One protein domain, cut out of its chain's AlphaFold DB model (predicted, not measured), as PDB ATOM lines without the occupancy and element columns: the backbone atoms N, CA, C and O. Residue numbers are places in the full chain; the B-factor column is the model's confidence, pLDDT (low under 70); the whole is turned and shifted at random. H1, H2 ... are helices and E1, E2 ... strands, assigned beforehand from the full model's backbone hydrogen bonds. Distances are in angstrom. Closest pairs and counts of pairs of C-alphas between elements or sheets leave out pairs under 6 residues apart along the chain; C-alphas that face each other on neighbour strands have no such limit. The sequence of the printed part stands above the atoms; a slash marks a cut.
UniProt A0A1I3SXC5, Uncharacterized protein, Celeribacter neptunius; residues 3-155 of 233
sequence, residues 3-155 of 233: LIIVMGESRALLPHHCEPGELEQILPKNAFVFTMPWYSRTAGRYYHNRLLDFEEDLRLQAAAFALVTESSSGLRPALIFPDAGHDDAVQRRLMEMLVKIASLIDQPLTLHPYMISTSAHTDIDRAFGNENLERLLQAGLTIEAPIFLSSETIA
ATOM      1  N   LEU A   3     -12.536 -35.259 -12.040       89.12
ATOM      2  CA  LEU A   3     -13.049 -33.892 -12.110       89.12
ATOM      3  C   LEU A   3     -13.938 -33.730 -13.341       89.12
ATOM      4  O   LEU A   3     -13.500 -33.961 -14.466       89.12
ATOM      5  N   ILE A   4     -15.183 -33.310 -13.133       90.75
ATOM      6  CA  ILE A   4     -16.118 -32.988 -14.209       90.75
ATOM      7  C   ILE A   4     -15.885 -31.539 -14.647       90.75
ATOM      8  O   ILE A   4     -15.887 -30.623 -13.826       90.75
ATOM      9  N   ILE A   5     -15.701 -31.332 -15.950       88.81
ATOM     10  CA  ILE A   5     -15.537 -30.009 -16.561       88.81
ATOM     11  C   ILE A   5     -16.749 -29.741 -17.441       88.81
ATOM     12  O   ILE A   5     -16.876 -30.326 -18.511       88.81
ATOM     13  N   VAL A   6     -17.643 -28.869 -16.987       87.50
ATOM     14  CA  VAL A   6     -18.851 -28.474 -17.714       87.50
ATOM     15  C   VAL A   6     -18.559 -27.227 -18.534       87.50
ATOM     16  O   VAL A   6     -18.172 -26.193 -17.995       87.50
ATOM     17  N   MET A   7     -18.762 -27.320 -19.837       86.00
ATOM     18  CA  MET A   7     -18.543 -26.268 -20.822       86.00
ATOM     19  C   MET A   7     -19.789 -26.134 -21.685       86.00
ATOM     20  O   MET A   7     -20.581 -27.066 -21.807       86.00
ATOM     21  N   GLY A   8     -19.998 -24.966 -22.276       80.62
ATOM     22  CA  GLY A   8     -21.209 -24.712 -23.043       80.62
ATOM     23  C   GLY A   8     -21.528 -23.238 -23.122       80.62
ATOM     24  O   GLY A   8     -20.724 -22.394 -22.734       80.62
ATOM     25  N   GLU A   9     -22.702 -22.913 -23.638       77.38
ATOM     26  CA  GLU A   9     -23.119 -21.523 -23.776       77.38
ATOM     27  C   GLU A   9     -23.296 -20.861 -22.400       77.38
ATOM     28  O   GLU A   9     -24.018 -21.375 -21.538       77.38
ATOM     29  N   SER A  10     -22.741 -19.656 -22.216       75.00
ATOM     30  CA  SER A  10     -23.028 -18.785 -21.062       75.00
ATOM     31  C   SER A  10     -24.509 -18.700 -20.727       75.00
ATOM     32  O   SER A  10     -24.924 -18.714 -19.571       75.00
ATOM     33  N   ARG A  11     -25.326 -18.660 -21.773       67.25
ATOM     34  CA  ARG A  11     -26.778 -18.534 -21.700       67.25
ATOM     35  C   ARG A  11     -27.475 -19.724 -21.032       67.25
ATOM     36  O   ARG A  11     -28.611 -19.562 -20.602       67.25
ATOM     37  N   ALA A  12     -26.818 -20.877 -20.939       72.06
ATOM     38  CA  ALA A  12     -27.333 -22.073 -20.275       72.06
ATOM     39  C   ALA A  12     -26.655 -22.346 -18.928       72.06
ATOM     40  O   ALA A  12     -27.275 -22.905 -18.031       72.06
ATOM     41  N   LEU A  13     -25.384 -21.962 -18.788       77.88
ATOM     42  CA  LEU A  13     -24.534 -22.386 -17.672       77.88
ATOM     43  C   LEU A  13     -24.311 -21.328 -16.594       77.88
ATOM     44  O   LEU A  13     -23.748 -21.640 -15.547       77.88
ATOM     45  N   LEU A  14     -24.692 -20.071 -16.830       76.00
ATOM     46  CA  LEU A  14     -24.506 -19.043 -15.812       76.00
ATOM     47  C   LEU A  14     -25.486 -19.255 -14.635       76.00
ATOM     48  O   LEU A  14     -26.661 -19.548 -14.872       76.00
ATOM     49  N   PRO A  15     -25.066 -18.999 -13.375       68.81
ATOM     50  CA  PRO A  15     -25.866 -19.264 -12.166       68.81
ATOM     51  C   PRO A  15     -27.232 -18.575 -12.100       68.81
ATOM     52  O   PRO A  15     -28.059 -18.881 -11.250       68.81
ATOM     53  N   HIS A  16     -27.433 -17.564 -12.938       68.44
ATOM     54  CA  HIS A  16     -28.669 -16.805 -13.009       68.44
ATOM     55  C   HIS A  16     -29.658 -17.339 -14.055       68.44
ATOM     56  O   HIS A  16     -30.783 -16.850 -14.144       68.44
ATOM     57  N   HIS A  17     -29.231 -18.328 -14.838       73.25
ATOM     58  CA  HIS A  17     -30.051 -19.083 -15.776       73.25
ATOM     59  C   HIS A  17     -30.272 -20.524 -15.305       73.25
ATOM     60  O   HIS A  17     -31.347 -21.065 -15.552       73.25
ATOM     61  N   CYS A  18     -29.289 -21.115 -14.617       75.62
ATOM     62  CA  CYS A  18     -29.330 -22.498 -14.154       75.62
ATOM     63  C   CYS A  18     -28.722 -22.633 -12.749       75.62
ATOM     64  O   CYS A  18     -27.569 -22.256 -12.509       75.62
ATOM     65  N   GLU A  19     -29.490 -23.158 -11.799       76.50
ATOM     66  CA  GLU A  19     -29.013 -23.415 -10.439       76.50
ATOM     67  C   GLU A  19     -28.109 -24.658 -10.364       76.50
ATOM     68  O   GLU A  19     -28.222 -25.559 -11.196       76.50
ATOM     69  N   PRO A  20     -27.246 -24.774  -9.331       77.75
ATOM     70  CA  PRO A  20     -26.421 -25.969  -9.131       77.75
ATOM     71  C   PRO A  20     -27.225 -27.272  -9.175       77.75
ATOM     72  O   PRO A  20     -26.858 -28.191  -9.894       77.75
ATOM     73  N   GLY A  21     -28.367 -27.322  -8.479       78.19
ATOM     74  CA  GLY A  21     -29.213 -28.518  -8.428       78.19
ATOM     75  C   GLY A  21     -29.928 -28.842  -9.744       78.19
ATOM     76  O   GLY A  21     -30.348 -29.979  -9.945       78.19
ATOM     77  N   GLU A  22     -30.074 -27.875 -10.652       79.88
ATOM     78  CA  GLU A  22     -30.589 -28.109 -12.008       79.88
ATOM     79  C   GLU A  22     -29.487 -28.704 -12.893       79.88
ATOM     80  O   GLU A  22     -29.737 -29.656 -13.626       79.88
ATOM     81  N   LEU A  23     -28.247 -28.221 -12.758       80.00
ATOM     82  CA  LEU A  23     -27.087 -28.799 -13.441       80.00
ATOM     83  C   LEU A  23     -26.770 -30.216 -12.955       80.00
ATOM     84  O   LEU A  23     -26.483 -31.084 -13.771       80.00
ATOM     85  N   GLU A  24     -26.873 -30.492 -11.656       84.81
ATOM     86  CA  GLU A  24     -26.668 -31.843 -11.107       84.81
ATOM     87  C   GLU A  24     -27.662 -32.869 -11.668       84.81
ATOM     88  O   GLU A  24     -27.310 -34.034 -11.824       84.81
ATOM     89  N   GLN A  25     -28.876 -32.450 -12.042       83.12
ATOM     90  CA  GLN A  25     -29.851 -33.323 -12.715       83.12
ATOM     91  C   GLN A  25     -29.473 -33.653 -14.165       83.12
ATOM     92  O   GLN A  25     -29.958 -34.644 -14.712       83.12
ATOM     93  N   ILE A  26     -28.640 -32.820 -14.791       83.50
ATOM     94  CA  ILE A  26     -28.155 -32.980 -16.169       83.50
ATOM     95  C   ILE A  26     -26.852 -33.796 -16.202       83.50
ATOM     96  O   ILE A  26     -26.554 -34.477 -17.184       83.50
ATOM     97  N   LEU A  27     -26.069 -33.732 -15.127       87.12
ATOM     98  CA  LEU A  27     -24.798 -34.428 -14.969       87.12
ATOM     99  C   LEU A  27     -24.995 -35.868 -14.438       87.12
ATOM    100  O   LEU A  27     -26.096 -36.256 -14.041       87.12
ATOM    101  N   PRO A  28     -23.945 -36.713 -14.435       87.62
ATOM    102  CA  PRO A  28     -24.011 -38.038 -13.821       87.62
ATOM    103  C   PRO A  28     -24.478 -37.988 -12.366       87.62
ATOM    104  O   PRO A  28     -24.182 -37.042 -11.649       87.62
ATOM    105  N   LYS A  29     -25.117 -39.060 -11.883       86.56
ATOM    106  CA  LYS A  29     -25.687 -39.130 -10.520       86.56
ATOM    107  C   LYS A  29     -24.692 -38.886  -9.379       86.56
ATOM    108  O   LYS A  29     -25.114 -38.642  -8.256       86.56
ATOM    109  N   ASN A  30     -23.399 -39.032  -9.641       87.31
ATOM    110  CA  ASN A  30     -22.331 -38.772  -8.683       87.31
ATOM    111  C   ASN A  30     -21.681 -37.393  -8.848       87.31
ATOM    112  O   ASN A  30     -20.706 -37.110  -8.159       87.31
ATOM    113  N   ALA A  31     -22.158 -36.562  -9.770       87.62
ATOM    114  CA  ALA A  31     -21.679 -35.202  -9.925       87.62
ATOM    115  C   ALA A  31     -22.176 -34.331  -8.769       87.62
ATOM    116  O   ALA A  31     -23.331 -34.418  -8.362       87.62
ATOM    117  N   PHE A  32     -21.295 -33.472  -8.277       85.19
ATOM    118  CA  PHE A  32     -21.616 -32.430  -7.313       85.19
ATOM    119  C   PHE A  32     -21.095 -31.110  -7.865       85.19
ATOM    120  O   PHE A  32     -19.894 -30.966  -8.117       85.19
ATOM    121  N   VAL A  33     -21.990 -30.149  -8.084       82.06
ATOM    122  CA  VAL A  33     -21.604 -28.840  -8.608       82.06
ATOM    123  C   VAL A  33     -20.895 -28.070  -7.508       82.06
ATOM    124  O   VAL A  33     -21.465 -27.734  -6.470       82.06
ATOM    125  N   PHE A  34     -19.620 -27.781  -7.749       71.12
ATOM    126  CA  PHE A  34     -18.734 -27.253  -6.729       71.12
ATOM    127  C   PHE A  34     -19.054 -25.784  -6.414       71.12
ATOM    128  O   PHE A  34     -18.577 -24.858  -7.076       71.12
ATOM    129  N   THR A  35     -19.871 -25.560  -5.382       59.34
ATOM    130  CA  THR A  35     -20.357 -24.238  -4.944       59.34
ATOM    131  C   THR A  35     -19.348 -23.494  -4.066       59.34
ATOM    132  O   THR A  35     -19.630 -23.024  -2.970       59.34
ATOM    133  N   MET A  36     -18.132 -23.332  -4.561       55.12
ATOM    134  CA  MET A  36     -17.197 -22.358  -3.994       55.12
ATOM    135  C   MET A  36     -17.654 -20.911  -4.326       55.12
ATOM    136  O   MET A  36     -18.556 -20.741  -5.156       55.12
ATOM    137  N   PRO A  37     -17.057 -19.842  -3.741       48.56
ATOM    138  CA  PRO A  37     -17.550 -18.448  -3.813       48.56
ATOM    139  C   PRO A  37     -17.795 -17.853  -5.217       48.56
ATOM    140  O   PRO A  37     -18.315 -16.745  -5.345       48.56
ATOM    141  N   TRP A  38     -17.413 -18.569  -6.270       54.97
ATOM    142  CA  TRP A  38     -17.463 -18.196  -7.678       54.97
ATOM    143  C   TRP A  38     -18.699 -18.694  -8.446       54.97
ATOM    144  O   TRP A  38     -19.063 -18.048  -9.423       54.97
ATOM    145  N   TYR A  39     -19.398 -19.741  -7.983       48.38
ATOM    146  CA  TYR A  39     -20.751 -20.101  -8.461       48.38
ATOM    147  C   TYR A  39     -21.809 -19.589  -7.465       48.38
ATOM    148  O   TYR A  39     -22.760 -20.266  -7.086       48.38
ATOM    149  N   SER A  40     -21.589 -18.374  -6.958       45.91
ATOM    150  CA  SER A  40     -22.504 -17.702  -6.039       45.91
ATOM    151  C   SER A  40     -23.588 -16.956  -6.815       45.91
ATOM    152  O   SER A  40     -23.301 -16.173  -7.729       45.91
ATOM    153  N   ARG A  41     -24.836 -17.115  -6.361       45.31
ATOM    154  CA  ARG A  41     -26.040 -16.427  -6.856       45.31
ATOM    155  C   ARG A  41     -25.899 -14.895  -6.905       45.31
ATOM    156  O   ARG A  41     -26.645 -14.239  -7.620       45.31
ATOM    157  N   THR A  42     -24.957 -14.306  -6.159       44.22
ATOM    158  CA  THR A  42     -24.735 -12.850  -6.110       44.22
ATOM    159  C   THR A  42     -23.643 -12.329  -7.047       44.22
ATOM    160  O   THR A  42     -23.577 -11.117  -7.240       44.22
ATOM    161  N   ALA A  43     -22.795 -13.184  -7.636       44.66
ATOM    162  CA  ALA A  43     -21.583 -12.717  -8.320       44.66
ATOM    163  C   ALA A  43     -21.197 -13.456  -9.619       44.66
ATOM    164  O   ALA A  43     -20.135 -13.186 -10.189       44.66
ATOM    165  N   GLY A  44     -22.073 -14.334 -10.116       45.44
ATOM    166  CA  GLY A  44     -21.860 -15.322 -11.187       45.44
ATOM    167  C   GLY A  44     -21.456 -14.856 -12.595       45.44
ATOM    168  O   GLY A  44     -21.653 -15.602 -13.535       45.44
ATOM    169  N   ARG A  45     -20.911 -13.650 -12.792       44.59
ATOM    170  CA  ARG A  45     -20.182 -13.254 -14.023       44.59
ATOM    171  C   ARG A  45     -18.790 -12.702 -13.706       44.59
ATOM    172  O   ARG A  45     -17.844 -12.927 -14.450       44.59
ATOM    173  N   TYR A  46     -18.657 -12.022 -12.567       46.72
ATOM    174  CA  TYR A  46     -17.428 -11.350 -12.142       46.72
ATOM    175  C   TYR A  46     -16.329 -12.305 -11.665       46.72
ATOM    176  O   TYR A  46     -15.159 -11.934 -11.702       46.72
ATOM    177  N   TYR A  47     -16.671 -13.521 -11.231       50.69
ATOM    178  CA  TYR A  47     -15.681 -14.471 -10.718       50.69
ATOM    179  C   TYR A  47     -15.216 -15.517 -11.741       50.69
ATOM    180  O   TYR A  47     -14.077 -15.958 -11.626       50.69
ATOM    181  N   HIS A  48     -16.018 -15.849 -12.765       54.47
ATOM    182  CA  HIS A  48     -15.609 -16.779 -13.833       54.47
ATOM    183  C   HIS A  48     -14.455 -16.208 -14.665       54.47
ATOM    184  O   HIS A  48     -13.396 -16.821 -14.744       54.47
ATOM    185  N   ASN A  49     -14.600 -14.981 -15.178       55.31
ATOM    186  CA  ASN A  49     -13.537 -14.332 -15.954       55.31
ATOM    187  C   ASN A  49     -12.291 -14.054 -15.094       55.31
ATOM    188  O   ASN A  49     -11.171 -14.221 -15.555       55.31
ATOM    189  N   ARG A  50     -12.465 -13.725 -13.806       56.25
ATOM    190  CA  ARG A  50     -11.343 -13.503 -12.877       56.25
ATOM    191  C   ARG A  50     -10.613 -14.774 -12.429       56.25
ATOM    192  O   ARG A  50      -9.601 -14.644 -11.747       56.25
ATOM    193  N   LEU A  51     -11.153 -15.966 -12.684       56.47
ATOM    194  CA  LEU A  51     -10.453 -17.240 -12.466       56.47
ATOM    195  C   LEU A  51      -9.578 -17.610 -13.658       56.47
ATOM    196  O   LEU A  51      -8.609 -18.330 -13.485       56.47
ATOM    197  N   LEU A  52      -9.903 -17.102 -14.844       60.78
ATOM    198  CA  LEU A  52      -9.065 -17.210 -16.034       60.78
ATOM    199  C   LEU A  52      -7.859 -16.256 -15.956       60.78
ATOM    200  O   LEU A  52      -6.845 -16.498 -16.601       60.78
ATOM    201  N   ASP A  53      -7.934 -15.245 -15.087       66.12
ATOM    202  CA  ASP A  53      -6.840 -14.342 -14.708       66.12
ATOM    203  C   ASP A  53      -6.211 -14.769 -13.360       66.12
ATOM    204  O   ASP A  53      -6.294 -14.058 -12.356       66.12
ATOM    205  N   PHE A  54      -5.633 -15.974 -13.304       65.00
ATOM    206  CA  PHE A  54      -5.150 -16.620 -12.065       65.00
ATOM    207  C   PHE A  54      -3.639 -16.486 -11.798       65.00
ATOM    208  O   PHE A  54      -3.142 -17.095 -10.849       65.00
ATOM    209  N   GLU A  55      -2.902 -15.730 -12.616       61.28
ATOM    210  CA  GLU A  55      -1.427 -15.744 -12.655       61.28
ATOM    211  C   GLU A  55      -0.737 -15.424 -11.309       61.28
ATOM    212  O   GLU A  55       0.388 -15.871 -11.097       61.28
ATOM    213  N   GLU A  56      -1.415 -14.772 -10.352       55.75
ATOM    214  CA  GLU A  56      -0.864 -14.457  -9.018       55.75
ATOM    215  C   GLU A  56      -1.823 -14.757  -7.844       55.75
ATOM    216  O   GLU A  56      -1.675 -14.208  -6.751       55.75
ATOM    217  N   ASP A  57      -2.833 -15.615  -8.034       64.69
ATOM    218  CA  ASP A  57      -3.980 -15.631  -7.121       64.69
ATOM    219  C   ASP A  57      -4.062 -16.815  -6.134       64.69
ATOM    220  O   ASP A  57      -4.169 -17.982  -6.520       64.69
ATOM    221  N   LEU A  58      -4.142 -16.501  -4.830       66.19
ATOM    222  CA  LEU A  58      -4.422 -17.447  -3.733       66.19
ATOM    223  C   LEU A  58      -5.749 -18.206  -3.918       66.19
ATOM    224  O   LEU A  58      -5.926 -19.299  -3.378       66.19
ATOM    225  N   ARG A  59      -6.681 -17.657  -4.707       70.06
ATOM    226  CA  ARG A  59      -7.950 -18.299  -5.077       70.06
ATOM    227  C   ARG A  59      -7.737 -19.646  -5.760       70.06
ATOM    228  O   ARG A  59      -8.518 -20.561  -5.512       70.06
ATOM    229  N   LEU A  60      -6.684 -19.799  -6.565       75.44
ATOM    230  CA  LEU A  60      -6.410 -21.062  -7.249       75.44
ATOM    231  C   LEU A  60      -5.897 -22.141  -6.289       75.44
ATOM    232  O   LEU A  60      -6.298 -23.297  -6.392       75.44
ATOM    233  N   GLN A  61      -5.065 -21.758  -5.316       76.69
ATOM    234  CA  GLN A  61      -4.613 -22.664  -4.256       76.69
ATOM    235  C   GLN A  61      -5.785 -23.112  -3.380       76.69
ATOM    236  O   GLN A  61      -5.928 -24.300  -3.103       76.69
ATOM    237  N   ALA A  62      -6.666 -22.178  -3.009       73.69
ATOM    238  CA  ALA A  62      -7.888 -22.497  -2.281       73.69
ATOM    239  C   ALA A  62      -8.810 -23.426  -3.089       73.69
ATOM    240  O   ALA A  62      -9.381 -24.354  -2.524       73.69
ATOM    241  N   ALA A  63      -8.926 -23.219  -4.407       75.31
ATOM    242  CA  ALA A  63      -9.685 -24.099  -5.292       75.31
ATOM    243  C   ALA A  63      -9.094 -25.514  -5.337       75.31
ATOM    244  O   ALA A  63      -9.827 -26.477  -5.138       75.31
ATOM    245  N   ALA A  64      -7.781 -25.637  -5.548       80.62
ATOM    246  CA  ALA A  64      -7.094 -26.925  -5.576       80.62
ATOM    247  C   ALA A  64      -7.251 -27.678  -4.247       80.62
ATOM    248  O   ALA A  64      -7.621 -28.850  -4.248       80.62
ATOM    249  N   PHE A  65      -7.059 -26.992  -3.115       80.31
ATOM    250  CA  PHE A  65      -7.263 -27.578  -1.792       80.31
ATOM    251  C   PHE A  65      -8.704 -28.060  -1.597       80.31
ATOM    252  O   PHE A  65      -8.918 -29.202  -1.200       80.31
ATOM    253  N   ALA A  66      -9.686 -27.222  -1.932       76.81
ATOM    254  CA  ALA A  66     -11.092 -27.558  -1.759       76.81
ATOM    255  C   ALA A  66     -11.515 -28.740  -2.653       76.81
ATOM    256  O   ALA A  66     -12.245 -29.617  -2.201       76.81
ATOM    257  N   LEU A  67     -11.008 -28.816  -3.890       81.94
ATOM    258  CA  LEU A  67     -11.220 -29.976  -4.761       81.94
ATOM    259  C   LEU A  67     -10.682 -31.258  -4.125       81.94
ATOM    260  O   LEU A  67     -11.358 -32.279  -4.176       81.94
ATOM    261  N   VAL A  68      -9.504 -31.212  -3.501       82.56
ATOM    262  CA  VAL A  68      -8.919 -32.376  -2.820       82.56
ATOM    263  C   VAL A  68      -9.732 -32.777  -1.588       82.56
ATOM    264  O   VAL A  68      -9.949 -33.967  -1.380       82.56
ATOM    265  N   THR A  69     -10.190 -31.820  -0.777       77.12
ATOM    266  CA  THR A  69     -10.922 -32.122   0.467       77.12
ATOM    267  C   THR A  69     -12.346 -32.607   0.233       77.12
ATOM    268  O   THR A  69     -12.840 -33.437   0.989       77.12
ATOM    269  N   GLU A  70     -13.010 -32.077  -0.789       73.38
ATOM    270  CA  GLU A  70     -14.421 -32.358  -1.079       73.38
ATOM    271  C   GLU A  70     -14.581 -33.541  -2.048       73.38
ATOM    272  O   GLU A  70     -15.655 -34.138  -2.153       73.38
ATOM    273  N   SER A  71     -13.501 -33.931  -2.734       73.12
ATOM    274  CA  SER A  71     -13.461 -35.185  -3.483       73.12
ATOM    275  C   SER A  71     -13.520 -36.364  -2.520       73.12
ATOM    276  O   SER A  71     -12.558 -36.690  -1.828       73.12
ATOM    277  N   SER A  72     -14.664 -37.038  -2.498       70.38
ATOM    278  CA  SER A  72     -14.895 -38.236  -1.695       70.38
ATOM    279  C   SER A  72     -15.136 -39.455  -2.580       70.38
ATOM    280  O   SER A  72     -15.414 -39.352  -3.777       70.38
ATOM    281  N   SER A  73     -15.006 -40.648  -1.996       68.00
ATOM    282  CA  SER A  73     -15.282 -41.898  -2.706       68.00
ATOM    283  C   SER A  73     -16.722 -41.900  -3.220       68.00
ATOM    284  O   SER A  73     -17.670 -41.942  -2.441       68.00
ATOM    285  N   GLY A  74     -16.877 -41.851  -4.542       74.06
ATOM    286  CA  GLY A  74     -18.179 -41.913  -5.193       74.06
ATOM    287  C   GLY A  74     -18.843 -40.567  -5.477       74.06
ATOM    288  O   GLY A  74     -19.930 -40.604  -6.039       74.06
ATOM    289  N   LEU A  75     -18.213 -39.421  -5.181       82.81
ATOM    290  CA  LEU A  75     -18.656 -38.096  -5.642       82.81
ATOM    291  C   LEU A  75     -17.583 -37.438  -6.515       82.81
ATOM    292  O   LEU A  75     -16.393 -37.500  -6.214       82.81
ATOM    293  N   ARG A  76     -18.013 -36.811  -7.610       86.75
ATOM    294  CA  ARG A  76     -17.154 -36.141  -8.587       86.75
ATOM    295  C   ARG A  76     -17.446 -34.642  -8.573       86.75
ATOM    296  O   ARG A  76     -18.558 -34.262  -8.951       86.75
ATOM    297  N   PRO A  77     -16.494 -33.784  -8.171       87.25
ATOM    298  CA  PRO A  77     -16.683 -32.345  -8.275       87.25
ATOM    299  C   PRO A  77     -16.885 -31.947  -9.740       87.25
ATOM    300  O   PRO A  77     -16.193 -32.447 -10.629       87.25
ATOM    301  N   ALA A  78     -17.825 -31.039  -9.981       86.62
ATOM    302  CA  ALA A  78     -18.091 -30.443 -11.278       86.62
ATOM    303  C   ALA A  78     -17.783 -28.945 -11.249       86.62
ATOM    304  O   ALA A  78     -18.311 -28.201 -10.416       86.62
ATOM    305  N   LEU A  79     -16.926 -28.510 -12.171       85.12
ATOM    306  CA  LEU A  79     -16.587 -27.110 -12.404       85.12
ATOM    307  C   LEU A  79     -17.220 -26.636 -13.706       85.12
ATOM    308  O   LEU A  79     -17.197 -27.351 -14.703       85.12
ATOM    309  N   ILE A  80     -17.762 -25.422 -13.693       82.62
ATOM    310  CA  ILE A  80     -18.530 -24.866 -14.807       82.62
ATOM    311  C   ILE A  80     -17.756 -23.701 -15.416       82.62
ATOM    312  O   ILE A  80     -17.441 -22.727 -14.727       82.62
ATOM    313  N   PHE A  81     -17.488 -23.802 -16.715       81.38
ATOM    314  CA  PHE A  81     -16.786 -22.812 -17.525       81.38
ATOM    315  C   PHE A  81     -17.668 -22.406 -18.701       81.38
ATOM    316  O   PHE A  81     -17.591 -22.991 -19.787       81.38
ATOM    317  N   PRO A  82     -18.542 -21.413 -18.480       78.69
ATOM    318  CA  PRO A  82     -19.372 -20.888 -19.542       78.69
ATOM    319  C   PRO A  82     -18.498 -20.294 -20.658       78.69
ATOM    320  O   PRO A  82     -17.441 -19.730 -20.392       78.69
ATOM    321  N   ASP A  83     -18.931 -20.461 -21.903       78.31
ATOM    322  CA  ASP A  83     -18.268 -20.049 -23.150       78.31
ATOM    323  C   ASP A  83     -16.921 -20.717 -23.476       78.31
ATOM    324  O   ASP A  83     -16.446 -20.568 -24.596       78.31
ATOM    325  N   ALA A  84     -16.345 -21.548 -22.600       77.25
ATOM    326  CA  ALA A  84     -15.085 -22.252 -22.885       77.25
ATOM    327  C   ALA A  84     -15.161 -23.230 -24.075       77.25
ATOM    328  O   ALA A  84     -14.132 -23.627 -24.611       77.25
ATOM    329  N   GLY A  85     -16.372 -23.610 -24.492       71.62
ATOM    330  CA  GLY A  85     -16.612 -24.398 -25.702       71.62
ATOM    331  C   GLY A  85     -16.758 -23.578 -26.992       71.62
ATOM    332  O   GLY A  85     -16.816 -24.166 -28.062       71.62
ATOM    333  N   HIS A  86     -16.852 -22.246 -26.898       73.12
ATOM    334  CA  HIS A  86     -17.178 -21.352 -28.022       73.12
ATOM    335  C   HIS A  86     -16.192 -20.180 -28.183       73.12
ATOM    336  O   HIS A  86     -16.180 -19.537 -29.230       73.12
ATOM    337  N   ASP A  87     -15.386 -19.883 -27.160       78.25
ATOM    338  CA  ASP A  87     -14.393 -18.809 -27.143       78.25
ATOM    339  C   ASP A  87     -12.987 -19.386 -26.904       78.25
ATOM    340  O   ASP A  87     -12.660 -19.861 -25.812       78.25
ATOM    341  N   ASP A  88     -12.136 -19.311 -27.931       79.12
ATOM    342  CA  ASP A  88     -10.764 -19.837 -27.914       79.12
ATOM    343  C   ASP A  88      -9.884 -19.203 -26.820       79.12
ATOM    344  O   ASP A  88      -8.963 -19.844 -26.300       79.12
ATOM    345  N   ALA A  89     -10.122 -17.936 -26.461       81.75
ATOM    346  CA  ALA A  89      -9.354 -17.263 -25.419       81.75
ATOM    347  C   ALA A  89      -9.745 -17.790 -24.033       81.75
ATOM    348  O   ALA A  89      -8.869 -18.097 -23.221       81.75
ATOM    349  N   VAL A  90     -11.049 -17.957 -23.793       79.81
ATOM    350  CA  VAL A  90     -11.586 -18.570 -22.568       79.81
ATOM    351  C   VAL A  90     -11.107 -20.013 -22.444       79.81
ATOM    352  O   VAL A  90     -10.635 -20.417 -21.380       79.81
ATOM    353  N   GLN A  91     -11.153 -20.771 -23.541       82.06
ATOM    354  CA  GLN A  91     -10.670 -22.144 -23.593       82.06
ATOM    355  C   GLN A  91      -9.184 -22.234 -23.233       82.06
ATOM    356  O   GLN A  91      -8.812 -23.009 -22.354       82.06
ATOM    357  N   ARG A  92      -8.327 -21.407 -23.847       83.19
ATOM    358  CA  ARG A  92      -6.886 -21.384 -23.548       83.19
ATOM    359  C   ARG A  92      -6.622 -21.109 -22.071       83.19
ATOM    360  O   ARG A  92      -5.848 -21.830 -21.446       83.19
ATOM    361  N   ARG A  93      -7.298 -20.111 -21.500       83.81
ATOM    362  CA  ARG A  93      -7.162 -19.779 -20.079       83.81
ATOM    363  C   ARG A  93      -7.640 -20.908 -19.164       83.81
ATOM    364  O   ARG A  93      -6.991 -21.184 -18.159       83.81
ATOM    365  N   LEU A  94      -8.726 -21.599 -19.524       85.38
ATOM    366  CA  LEU A  94      -9.178 -22.795 -18.812       85.38
ATOM    367  C   LEU A  94      -8.080 -23.868 -18.813       85.38
ATOM    368  O   LEU A  94      -7.832 -24.482 -17.779       85.38
ATOM    369  N   MET A  95      -7.385 -24.070 -19.936       86.56
ATOM    370  CA  MET A  95      -6.327 -25.086 -20.019       86.56
ATOM    371  C   MET A  95      -5.162 -24.743 -19.101       86.56
ATOM    372  O   MET A  95      -4.712 -25.589 -18.332       86.56
ATOM    373  N   GLU A  96      -4.700 -23.494 -19.147       86.62
ATOM    374  CA  GLU A  96      -3.618 -23.017 -18.286       86.62
ATOM    375  C   GLU A  96      -3.996 -23.174 -16.801       86.62
ATOM    376  O   GLU A  96      -3.181 -23.625 -15.991       86.62
ATOM    377  N   MET A  97      -5.253 -22.885 -16.451       86.75
ATOM    378  CA  MET A  97      -5.773 -23.065 -15.097       86.75
ATOM    379  C   MET A  97      -5.789 -24.546 -14.690       86.75
ATOM    380  O   MET A  97      -5.365 -24.873 -13.584       86.75
ATOM    381  N   LEU A  98      -6.234 -25.456 -15.565       87.62
ATOM    382  CA  LEU A  98      -6.263 -26.900 -15.295       87.62
ATOM    383  C   LEU A  98      -4.861 -27.483 -15.102       87.62
ATOM    384  O   LEU A  98      -4.647 -28.247 -14.163       87.62
ATOM    385  N   VAL A  99      -3.891 -27.071 -15.928       88.81
ATOM    386  CA  VAL A  99      -2.473 -27.428 -15.752       88.81
ATOM    387  C   VAL A  99      -1.969 -26.951 -14.391       88.81
ATOM    388  O   VAL A  99      -1.304 -27.692 -13.665       88.81
ATOM    389  N   LYS A 100      -2.315 -25.721 -14.004       87.31
ATOM    390  CA  LYS A 100      -1.888 -25.164 -12.723       87.31
ATOM    391  C   LYS A 100      -2.552 -25.868 -11.538       87.31
ATOM    392  O   LYS A 100      -1.854 -26.158 -10.570       87.31
ATOM    393  N   ILE A 101      -3.840 -26.210 -11.619       86.12
ATOM    394  CA  ILE A 101      -4.530 -27.032 -10.612       86.12
ATOM    395  C   ILE A 101      -3.847 -28.392 -10.480       86.12
ATOM    396  O   ILE A 101      -3.530 -28.791  -9.364       86.12
ATOM    397  N   ALA A 102      -3.555 -29.071 -11.593       88.31
ATOM    398  CA  ALA A 102      -2.855 -30.354 -11.572       88.31
ATOM    399  C   ALA A 102      -1.476 -30.249 -10.899       88.31
ATOM    400  O   ALA A 102      -1.111 -31.124 -10.126       88.31
ATOM    401  N   SER A 103      -0.746 -29.144 -11.101       88.62
ATOM    402  CA  SER A 103       0.542 -28.909 -10.423       88.62
ATOM    403  C   SER A 103       0.437 -28.642  -8.914       88.62
ATOM    404  O   SER A 103       1.443 -28.705  -8.214       88.62
ATOM    405  N   LEU A 104      -0.755 -28.292  -8.419       87.19
ATOM    406  CA  LEU A 104      -1.022 -27.995  -7.007       87.19
ATOM    407  C   LEU A 104      -1.609 -29.197  -6.252       87.19
ATOM    408  O   LEU A 104      -1.782 -29.118  -5.037       87.19
ATOM    409  N   ILE A 105      -1.953 -30.276  -6.957       85.25
ATOM    410  CA  ILE A 105      -2.587 -31.466  -6.394       85.25
ATOM    411  C   ILE A 105      -1.619 -32.644  -6.527       85.25
ATOM    412  O   ILE A 105      -1.280 -33.052  -7.630       85.25
ATOM    413  N   ASP A 106      -1.244 -33.262  -5.405       84.19
ATOM    414  CA  ASP A 106      -0.331 -34.422  -5.364       84.19
ATOM    415  C   ASP A 106      -0.979 -35.749  -5.828       84.19
ATOM    416  O   ASP A 106      -0.508 -36.843  -5.517       84.19
ATOM    417  N   GLN A 107      -2.096 -35.686  -6.557       85.12
ATOM    418  CA  GLN A 107      -2.849 -36.846  -7.036       85.12
ATOM    419  C   GLN A 107      -3.090 -36.745  -8.545       85.12
ATOM    420  O   GLN A 107      -3.429 -35.665  -9.028       85.12
ATOM    421  N   PRO A 108      -3.028 -37.865  -9.294       88.62
ATOM    422  CA  PRO A 108      -3.380 -37.873 -10.711       88.62
ATOM    423  C   PRO A 108      -4.798 -37.345 -10.939       88.62
ATOM    424  O   PRO A 108      -5.732 -37.751 -10.236       88.62
ATOM    425  N   LEU A 109      -4.962 -36.466 -11.926       90.81
ATOM    426  CA  LEU A 109      -6.230 -35.821 -12.251       90.81
ATOM    427  C   LEU A 109      -6.800 -36.384 -13.557       90.81
ATOM    428  O   LEU A 109      -6.156 -36.298 -14.602       90.81
ATOM    429  N   THR A 110      -8.018 -36.923 -13.493       92.19
ATOM    430  CA  THR A 110      -8.791 -37.368 -14.658       92.19
ATOM    431  C   THR A 110      -9.915 -36.378 -14.926       92.19
ATOM    432  O   THR A 110     -10.774 -36.158 -14.069       92.19
ATOM    433  N   LEU A 111      -9.918 -35.782 -16.115       92.00
ATOM    434  CA  LEU A 111     -10.928 -34.838 -16.569       92.00
ATOM    435  C   LEU A 111     -12.041 -35.565 -17.325       92.00
ATOM    436  O   LEU A 111     -11.775 -36.323 -18.255       92.00
ATOM    437  N   HIS A 112     -13.285 -35.269 -16.952       92.50
ATOM    438  CA  HIS A 112     -14.511 -35.756 -17.581       92.50
ATOM    439  C   HIS A 112     -15.231 -34.560 -18.219       92.50
ATOM    440  O   HIS A 112     -15.915 -33.820 -17.506       92.50
ATOM    441  N   PRO A 113     -15.043 -34.294 -19.521       89.56
ATOM    442  CA  PRO A 113     -15.580 -33.098 -20.160       89.56
ATOM    443  C   PRO A 113     -17.055 -33.291 -20.518       89.56
ATOM    444  O   PRO A 113     -17.419 -34.268 -21.169       89.56
ATOM    445  N   TYR A 114     -17.896 -32.337 -20.129       88.38
ATOM    446  CA  TYR A 114     -19.316 -32.279 -20.455       88.38
ATOM    447  C   TYR A 114     -19.608 -30.995 -21.210       88.38
ATOM    448  O   TYR A 114     -19.342 -29.902 -20.720       88.38
ATOM    449  N   MET A 115     -20.174 -31.131 -22.399       85.31
ATOM    450  CA  MET A 115     -20.493 -30.028 -23.291       85.31
ATOM    451  C   MET A 115     -22.008 -29.888 -23.375       85.31
ATOM    452  O   MET A 115     -22.683 -30.794 -23.858       85.31
ATOM    453  N   ILE A 116     -22.537 -28.768 -22.888       81.81
ATOM    454  CA  ILE A 116     -23.970 -28.471 -22.857       81.81
ATOM    455  C   ILE A 116     -24.292 -27.429 -23.933       81.81
ATOM    456  O   ILE A 116     -23.782 -26.309 -23.896       81.81
ATOM    457  N   SER A 117     -25.162 -27.798 -24.874       77.69
ATOM    458  CA  SER A 117     -25.618 -26.937 -25.972       77.69
ATOM    459  C   SER A 117     -27.132 -26.761 -25.938       77.69
ATOM    460  O   SER A 117     -27.872 -27.726 -25.724       77.69
ATOM    461  N   THR A 118     -27.603 -25.536 -26.187       71.75
ATOM    462  CA  THR A 118     -29.042 -25.259 -26.341       71.75
ATOM    463  C   THR A 118     -29.494 -25.303 -27.798       71.75
ATOM    464  O   THR A 118     -30.673 -25.537 -28.069       71.75
ATOM    465  N   SER A 119     -28.567 -25.143 -28.743       66.50
ATOM    466  CA  SER A 119     -28.784 -25.360 -30.175       66.50
ATOM    467  C   SER A 119     -28.598 -26.828 -30.559       66.50
ATOM    468  O   SER A 119     -27.706 -27.514 -30.059       66.50
ATOM    469  N   ALA A 120     -29.418 -27.291 -31.509       56.81
ATOM    470  CA  ALA A 120     -29.338 -28.643 -32.070       56.81
ATOM    471  C   ALA A 120     -28.016 -28.904 -32.819       56.81
ATOM    472  O   ALA A 120     -27.559 -30.040 -32.887       56.81
ATOM    473  N   HIS A 121     -27.374 -27.854 -33.346       55.47
ATOM    474  CA  HIS A 121     -26.133 -27.954 -34.108       55.47
ATOM    475  C   HIS A 121     -25.273 -26.709 -33.909       55.47
ATOM    476  O   HIS A 121     -25.509 -25.698 -34.564       55.47
ATOM    477  N   THR A 122     -24.268 -26.783 -33.044       49.34
ATOM    478  CA  THR A 122     -23.147 -25.834 -33.043       49.34
ATOM    479  C   THR A 122     -21.932 -26.516 -32.426       49.34
ATOM    480  O   THR A 122     -21.912 -26.769 -31.226       49.34
ATOM    481  N   ASP A 123     -20.972 -26.874 -33.280       54.44
ATOM    482  CA  ASP A 123     -19.532 -27.020 -33.008       54.44
ATOM    483  C   ASP A 123     -19.113 -27.725 -31.709       54.44
ATOM    484  O   ASP A 123     -18.167 -27.359 -31.017       54.44
ATOM    485  N   ILE A 124     -19.791 -28.833 -31.445       52.03
ATOM    486  CA  ILE A 124     -19.481 -29.828 -30.417       52.03
ATOM    487  C   ILE A 124     -18.052 -30.404 -30.581       52.03
ATOM    488  O   ILE A 124     -17.411 -30.788 -29.606       52.03
ATOM    489  N   ASP A 125     -17.483 -30.371 -31.784       52.88
ATOM    490  CA  ASP A 125     -16.213 -31.034 -32.105       52.88
ATOM    491  C   ASP A 125     -14.954 -30.436 -31.435       52.88
ATOM    492  O   ASP A 125     -13.855 -30.964 -31.618       52.88
ATOM    493  N   ARG A 126     -15.052 -29.355 -30.643       59.16
ATOM    494  CA  ARG A 126     -13.877 -28.681 -30.048       59.16
ATOM    495  C   ARG A 126     -13.973 -28.431 -28.544       59.16
ATOM    496  O   ARG A 126     -13.674 -27.335 -28.089       59.16
ATOM    497  N   ALA A 127     -14.292 -29.454 -27.747       60.47
ATOM    498  CA  ALA A 127     -14.264 -29.341 -26.278       60.47
ATOM    499  C   ALA A 127     -12.926 -28.777 -25.744       60.47
ATOM    500  O   ALA A 127     -12.926 -27.916 -24.868       60.47
ATOM    501  N   PHE A 128     -11.795 -29.197 -26.326       64.44
ATOM    502  CA  PHE A 128     -10.478 -28.618 -26.033       64.44
ATOM    503  C   PHE A 128      -9.708 -28.154 -27.274       64.44
ATOM    504  O   PHE A 128      -8.916 -27.228 -27.169       64.44
ATOM    505  N   GLY A 129      -9.939 -28.738 -28.455       71.56
ATOM    506  CA  GLY A 129      -9.057 -28.548 -29.614       71.56
ATOM    507  C   GLY A 129      -7.733 -29.319 -29.462       71.56
ATOM    508  O   GLY A 129      -7.266 -29.563 -28.350       71.56
ATOM    509  N   ASN A 130      -7.132 -29.744 -30.578       75.44
ATOM    510  CA  ASN A 130      -6.016 -30.706 -30.562       75.44
ATOM    511  C   ASN A 130      -4.776 -30.197 -29.802       75.44
ATOM    512  O   ASN A 130      -4.243 -30.911 -28.960       75.44
ATOM    513  N   GLU A 131      -4.350 -28.952 -30.039       79.44
ATOM    514  CA  GLU A 131      -3.149 -28.383 -29.398       79.44
ATOM    515  C   GLU A 131      -3.291 -28.255 -27.871       79.44
ATOM    516  O   GLU A 131      -2.351 -28.482 -27.109       79.44
ATOM    517  N   ASN A 132      -4.485 -27.904 -27.402       79.94
ATOM    518  CA  ASN A 132      -4.787 -27.783 -25.978       79.94
ATOM    519  C   ASN A 132      -4.864 -29.156 -25.299       79.94
ATOM    520  O   ASN A 132      -4.385 -29.311 -24.177       79.94
ATOM    521  N   LEU A 133      -5.425 -30.156 -25.987       81.75
ATOM    522  CA  LEU A 133      -5.464 -31.531 -25.499       81.75
ATOM    523  C   LEU A 133      -4.044 -32.079 -25.299       81.75
ATOM    524  O   LEU A 133      -3.743 -32.628 -24.242       81.75
ATOM    525  N   GLU A 134      -3.145 -31.858 -26.261       84.62
ATOM    526  CA  GLU A 134      -1.734 -32.242 -26.134       84.62
ATOM    527  C   GLU A 134      -1.061 -31.588 -24.921       84.62
ATOM    528  O   GLU A 134      -0.356 -32.263 -24.172       84.62
ATOM    529  N   ARG A 135      -1.312 -30.296 -24.678       85.88
ATOM    530  CA  ARG A 135      -0.773 -29.579 -23.510       85.88
ATOM    531  C   ARG A 135      -1.251 -30.165 -22.185       85.88
ATOM    532  O   ARG A 135      -0.447 -30.337 -21.271       85.88
ATOM    533  N   LEU A 136      -2.541 -30.479 -22.074       87.50
ATOM    534  CA  LEU A 136      -3.096 -31.107 -20.875       87.50
ATOM    535  C   LEU A 136      -2.491 -32.501 -20.638       87.50
ATOM    536  O   LEU A 136      -2.110 -32.821 -19.512       87.50
ATOM    537  N   LEU A 137      -2.337 -33.304 -21.695       88.12
ATOM    538  CA  LEU A 137      -1.702 -34.624 -21.612       88.12
ATOM    539  C   LEU A 137      -0.225 -34.522 -21.197       88.12
ATOM    540  O   LEU A 137       0.234 -35.290 -20.354       88.12
ATOM    541  N   GLN A 138       0.520 -33.549 -21.733       88.44
ATOM    542  CA  GLN A 138       1.913 -33.281 -21.344       88.44
ATOM    543  C   GLN A 138       2.049 -32.855 -19.878       88.44
ATOM    544  O   GLN A 138       3.055 -33.159 -19.242       88.44
ATOM    545  N   ALA A 139       1.034 -32.187 -19.325       86.75
ATOM    546  CA  ALA A 139       0.961 -31.848 -17.908       86.75
ATOM    547  C   ALA A 139       0.568 -33.040 -17.008       86.75
ATOM    548  O   ALA A 139       0.444 -32.875 -15.796       86.75
ATOM    549  N   GLY A 140       0.387 -34.237 -17.577       88.69
ATOM    550  CA  GLY A 140       0.087 -35.464 -16.837       88.69
ATOM    551  C   GLY A 140      -1.387 -35.639 -16.471       88.69
ATOM    552  O   GLY A 140      -1.697 -36.475 -15.621       88.69
ATOM    553  N   LEU A 141      -2.296 -34.869 -17.081       92.44
ATOM    554  CA  LEU A 141      -3.733 -35.061 -16.904       92.44
ATOM    555  C   LEU A 141      -4.229 -36.201 -17.800       92.44
ATOM    556  O   LEU A 141      -3.852 -36.299 -18.966       92.44
ATOM    557  N   THR A 142      -5.136 -37.019 -17.273       93.50
ATOM    558  CA  THR A 142      -5.917 -37.973 -18.072       93.50
ATOM    559  C   THR A 142      -7.193 -37.282 -18.537       93.50
ATOM    560  O   THR A 142      -7.821 -36.571 -17.756       93.50
ATOM    561  N   ILE A 143      -7.601 -37.476 -19.789       90.62
ATOM    562  CA  ILE A 143      -8.794 -36.832 -20.355       90.62
ATOM    563  C   ILE A 143      -9.679 -37.910 -20.964       90.62
ATOM    564  O   ILE A 143      -9.243 -38.636 -21.857       90.62
ATOM    565  N   GLU A 144     -10.911 -38.009 -20.479       91.12
ATOM    566  CA  GLU A 144     -11.930 -38.892 -21.041       91.12
ATOM    567  C   GLU A 144     -12.570 -38.290 -22.297       91.12
ATOM    568  O   GLU A 144     -12.492 -37.083 -22.552       91.12
ATOM    569  N   ALA A 145     -13.237 -39.138 -23.081       85.31
ATOM    570  CA  ALA A 145     -13.988 -38.686 -24.247       85.31
ATOM    571  C   ALA A 145     -15.065 -37.658 -23.829       85.31
ATOM    572  O   ALA A 145     -15.834 -37.936 -22.903       85.31
ATOM    573  N   PRO A 146     -15.152 -36.489 -24.496       85.06
ATOM    574  CA  PRO A 146     -16.175 -35.500 -24.185       85.06
ATOM    575  C   PRO A 146     -17.590 -36.062 -24.350       85.06
ATOM    576  O   PRO A 146     -17.891 -36.742 -25.333       85.06
ATOM    577  N   ILE A 147     -18.466 -35.744 -23.399       86.56
ATOM    578  CA  ILE A 147     -19.885 -36.096 -23.444       86.56
ATOM    579  C   ILE A 147     -20.683 -34.868 -23.858       86.56
ATOM    580  O   ILE A 147     -20.597 -33.809 -23.237       86.56
ATOM    581  N   PHE A 148     -21.490 -35.033 -24.900       82.12
ATOM    582  CA  PHE A 148     -22.297 -33.967 -25.473       82.12
ATOM    583  C   PHE A 148     -23.747 -34.108 -25.041       82.12
ATOM    584  O   PHE A 148     -24.389 -35.123 -25.306       82.12
ATOM    585  N   LEU A 149     -24.242 -33.076 -24.370       80.19
ATOM    586  CA  LEU A 149     -25.608 -32.970 -23.895       80.19
ATOM    587  C   LEU A 149     -26.296 -31.835 -24.654       80.19
ATOM    588  O   LEU A 149     -25.930 -30.664 -24.552       80.19
ATOM    589  N   SER A 150     -27.291 -32.206 -25.447       74.44
ATOM    590  CA  SER A 150     -28.157 -31.298 -26.195       74.44
ATOM    591  C   SER A 150     -29.531 -31.184 -25.535       74.44
ATOM    592  O   SER A 150     -29.911 -31.998 -24.688       74.44
ATOM    593  N   SER A 151     -30.330 -30.216 -25.978       66.69
ATOM    594  CA  SER A 151     -31.737 -30.079 -25.578       66.69
ATOM    595  C   SER A 151     -32.582 -31.340 -25.800       66.69
ATOM    596  O   SER A 151     -33.559 -31.537 -25.086       66.69
ATOM    597  N   GLU A 152     -32.192 -32.218 -26.727       64.88
ATOM    598  CA  GLU A 152     -32.889 -33.479 -27.021       64.88
ATOM    599  C   GLU A 152     -32.565 -34.603 -26.026       64.88
ATOM    600  O   GLU A 152     -33.337 -35.548 -25.877       64.88
ATOM    601  N   THR A 153     -31.417 -34.517 -25.348       68.69
ATOM    602  CA  THR A 153     -30.926 -35.549 -24.411       68.69
ATOM    603  C   THR A 153     -31.166 -35.184 -22.949       68.69
ATOM    604  O   THR A 153     -31.129 -36.053 -22.078       68.69
ATOM    605  N   ILE A 154     -31.451 -33.912 -22.676       71.88
ATOM    606  CA  ILE A 154     -31.772 -33.402 -21.347       71.88
ATOM    607  C   ILE A 154     -33.278 -33.529 -21.100       71.88
ATOM    608  O   ILE A 154     -34.088 -33.339 -22.005       71.88
ATOM    609  N   ALA A 155     -33.669 -33.846 -19.860       69.69
ATOM    610  CA  ALA A 155     -35.076 -33.923 -19.481       69.69
ATOM    611  C   ALA A 155     -35.817 -32.627 -19.889       69.69
ATOM    612  O   ALA A 155     -35.388 -31.547 -19.467       69.69
TER     613      ALA A 155
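This is residues 3 to 155 of the 233 residues of an uncharacterized protein of Celeribacter neptunius (UniProt A0A1I3SXC5). What is the main picture? A curled, strongly twisted sheet of five parallel strands makes the core, with the short helices H1 and H2 at one side of it and, at the other, the long helix H5 with H3, H4 and H6 round it. H6 runs side by side with H5, while H3 and H4 stand steeply to it. What are the parts? The printed part has 153 residues, with six named helices and five named strands along the chain as E1 H1 H2 E2 H3 H4 E3 H5 E4 H6 E5; the sheet's order is E2 E3 E1 E4 E5, parallel throughout, and the class is mixed, helices and strands. How compact is it? It is compact and rounded, with a radius of gyration of the C-alphas of 14.4 A and spans of 39 by 34 by 31 A.

Where are the strands? E1 is residues 3 to 8, 16.4 A long, from C-alpha 3 at (-13.049, -33.892, -12.110). E2 is residues 31 to 33, 6.5 A; E3 residues 76 to 82, 18.9 A. E4 is residues 110 to 117, 22.8 A; E5 is residues 147 to 150, 10.0 A, and ends with C-alpha 150 at (-28.157, -31.298, -26.195). Where are the helices? H1 is residues 10 to 13, 5.2 A; H2 residues 20 to 26, 10.1 A; H3 residues 46 to 52, 10.9 A. H4 is residues 58 to 70, 18.1 A; H6 residues 130 to 138, 12.4 A. H5, the longest helix, is residues 88 to 104, 24.5 A, and begins with C-alpha 88 at (-10.764, -19.837, -27.914).

How is the sheet paired? N 5 and O 112 of E1 and E4 are 2.9 A apart, N 4 and O 77 of E1 and E3 2.8 A, N 32 and O 76 of E2 and E3 2.9 A, and N 149 and O 115 of E5 and E4 2.8 A, each within hydrogen-bond range. Strand-helix-strand units, parallel neighbour strands joined through helices, are E2, H3 H4, E3 and E4, H6, E5; split ones, with a strand between, are E1, H1 H2, E2 and E3, H5, E4; the four crossovers are right-handed. Which helices are on it? H1 and H2 are on the same face, at heights over the sheet of 4.9 A and 7.0 A. H3, H4 and H5 only graze the sheet, and H6 is not on it. How do the helices meet? The hub H5 touches H6 at a shallow tilt of 6 degrees, the same way, closest at the C-alphas of Val 99 and Leu 136, 6.3 A. It touches H4 at a steep tilt of 65 degrees, the same way, closest at those of Ala 64 and Ile 101, 5.7 A. It touches H3 about perpendicular, only just, at 71 degrees, closest at those of Leu 52 and Arg 93, 5.2 A. What of the helix backbones? Every O i to N i+4 pair is within hydrogen-bond range in H4, H5 and H6; H2 has 1 of 3, with 3 of 4 O i to N i+3 pairs, H3 has 1 of 3, with 2 of 4, and H1 is too short for an i+4 pair.

How far does it reach? The two C-alphas farthest apart are those of Glu 56 and Glu 152, 41.4 A. Is it cut, and which links are long? The printed part has no cut; the links E2 to H3 and E4 to H6, with 12 residues each, are long. Where is confidence low? The mean pLDDT of the printed part is 75.5, and 42 residues are under 70, among them residues 35 to 58 and 119 to 128.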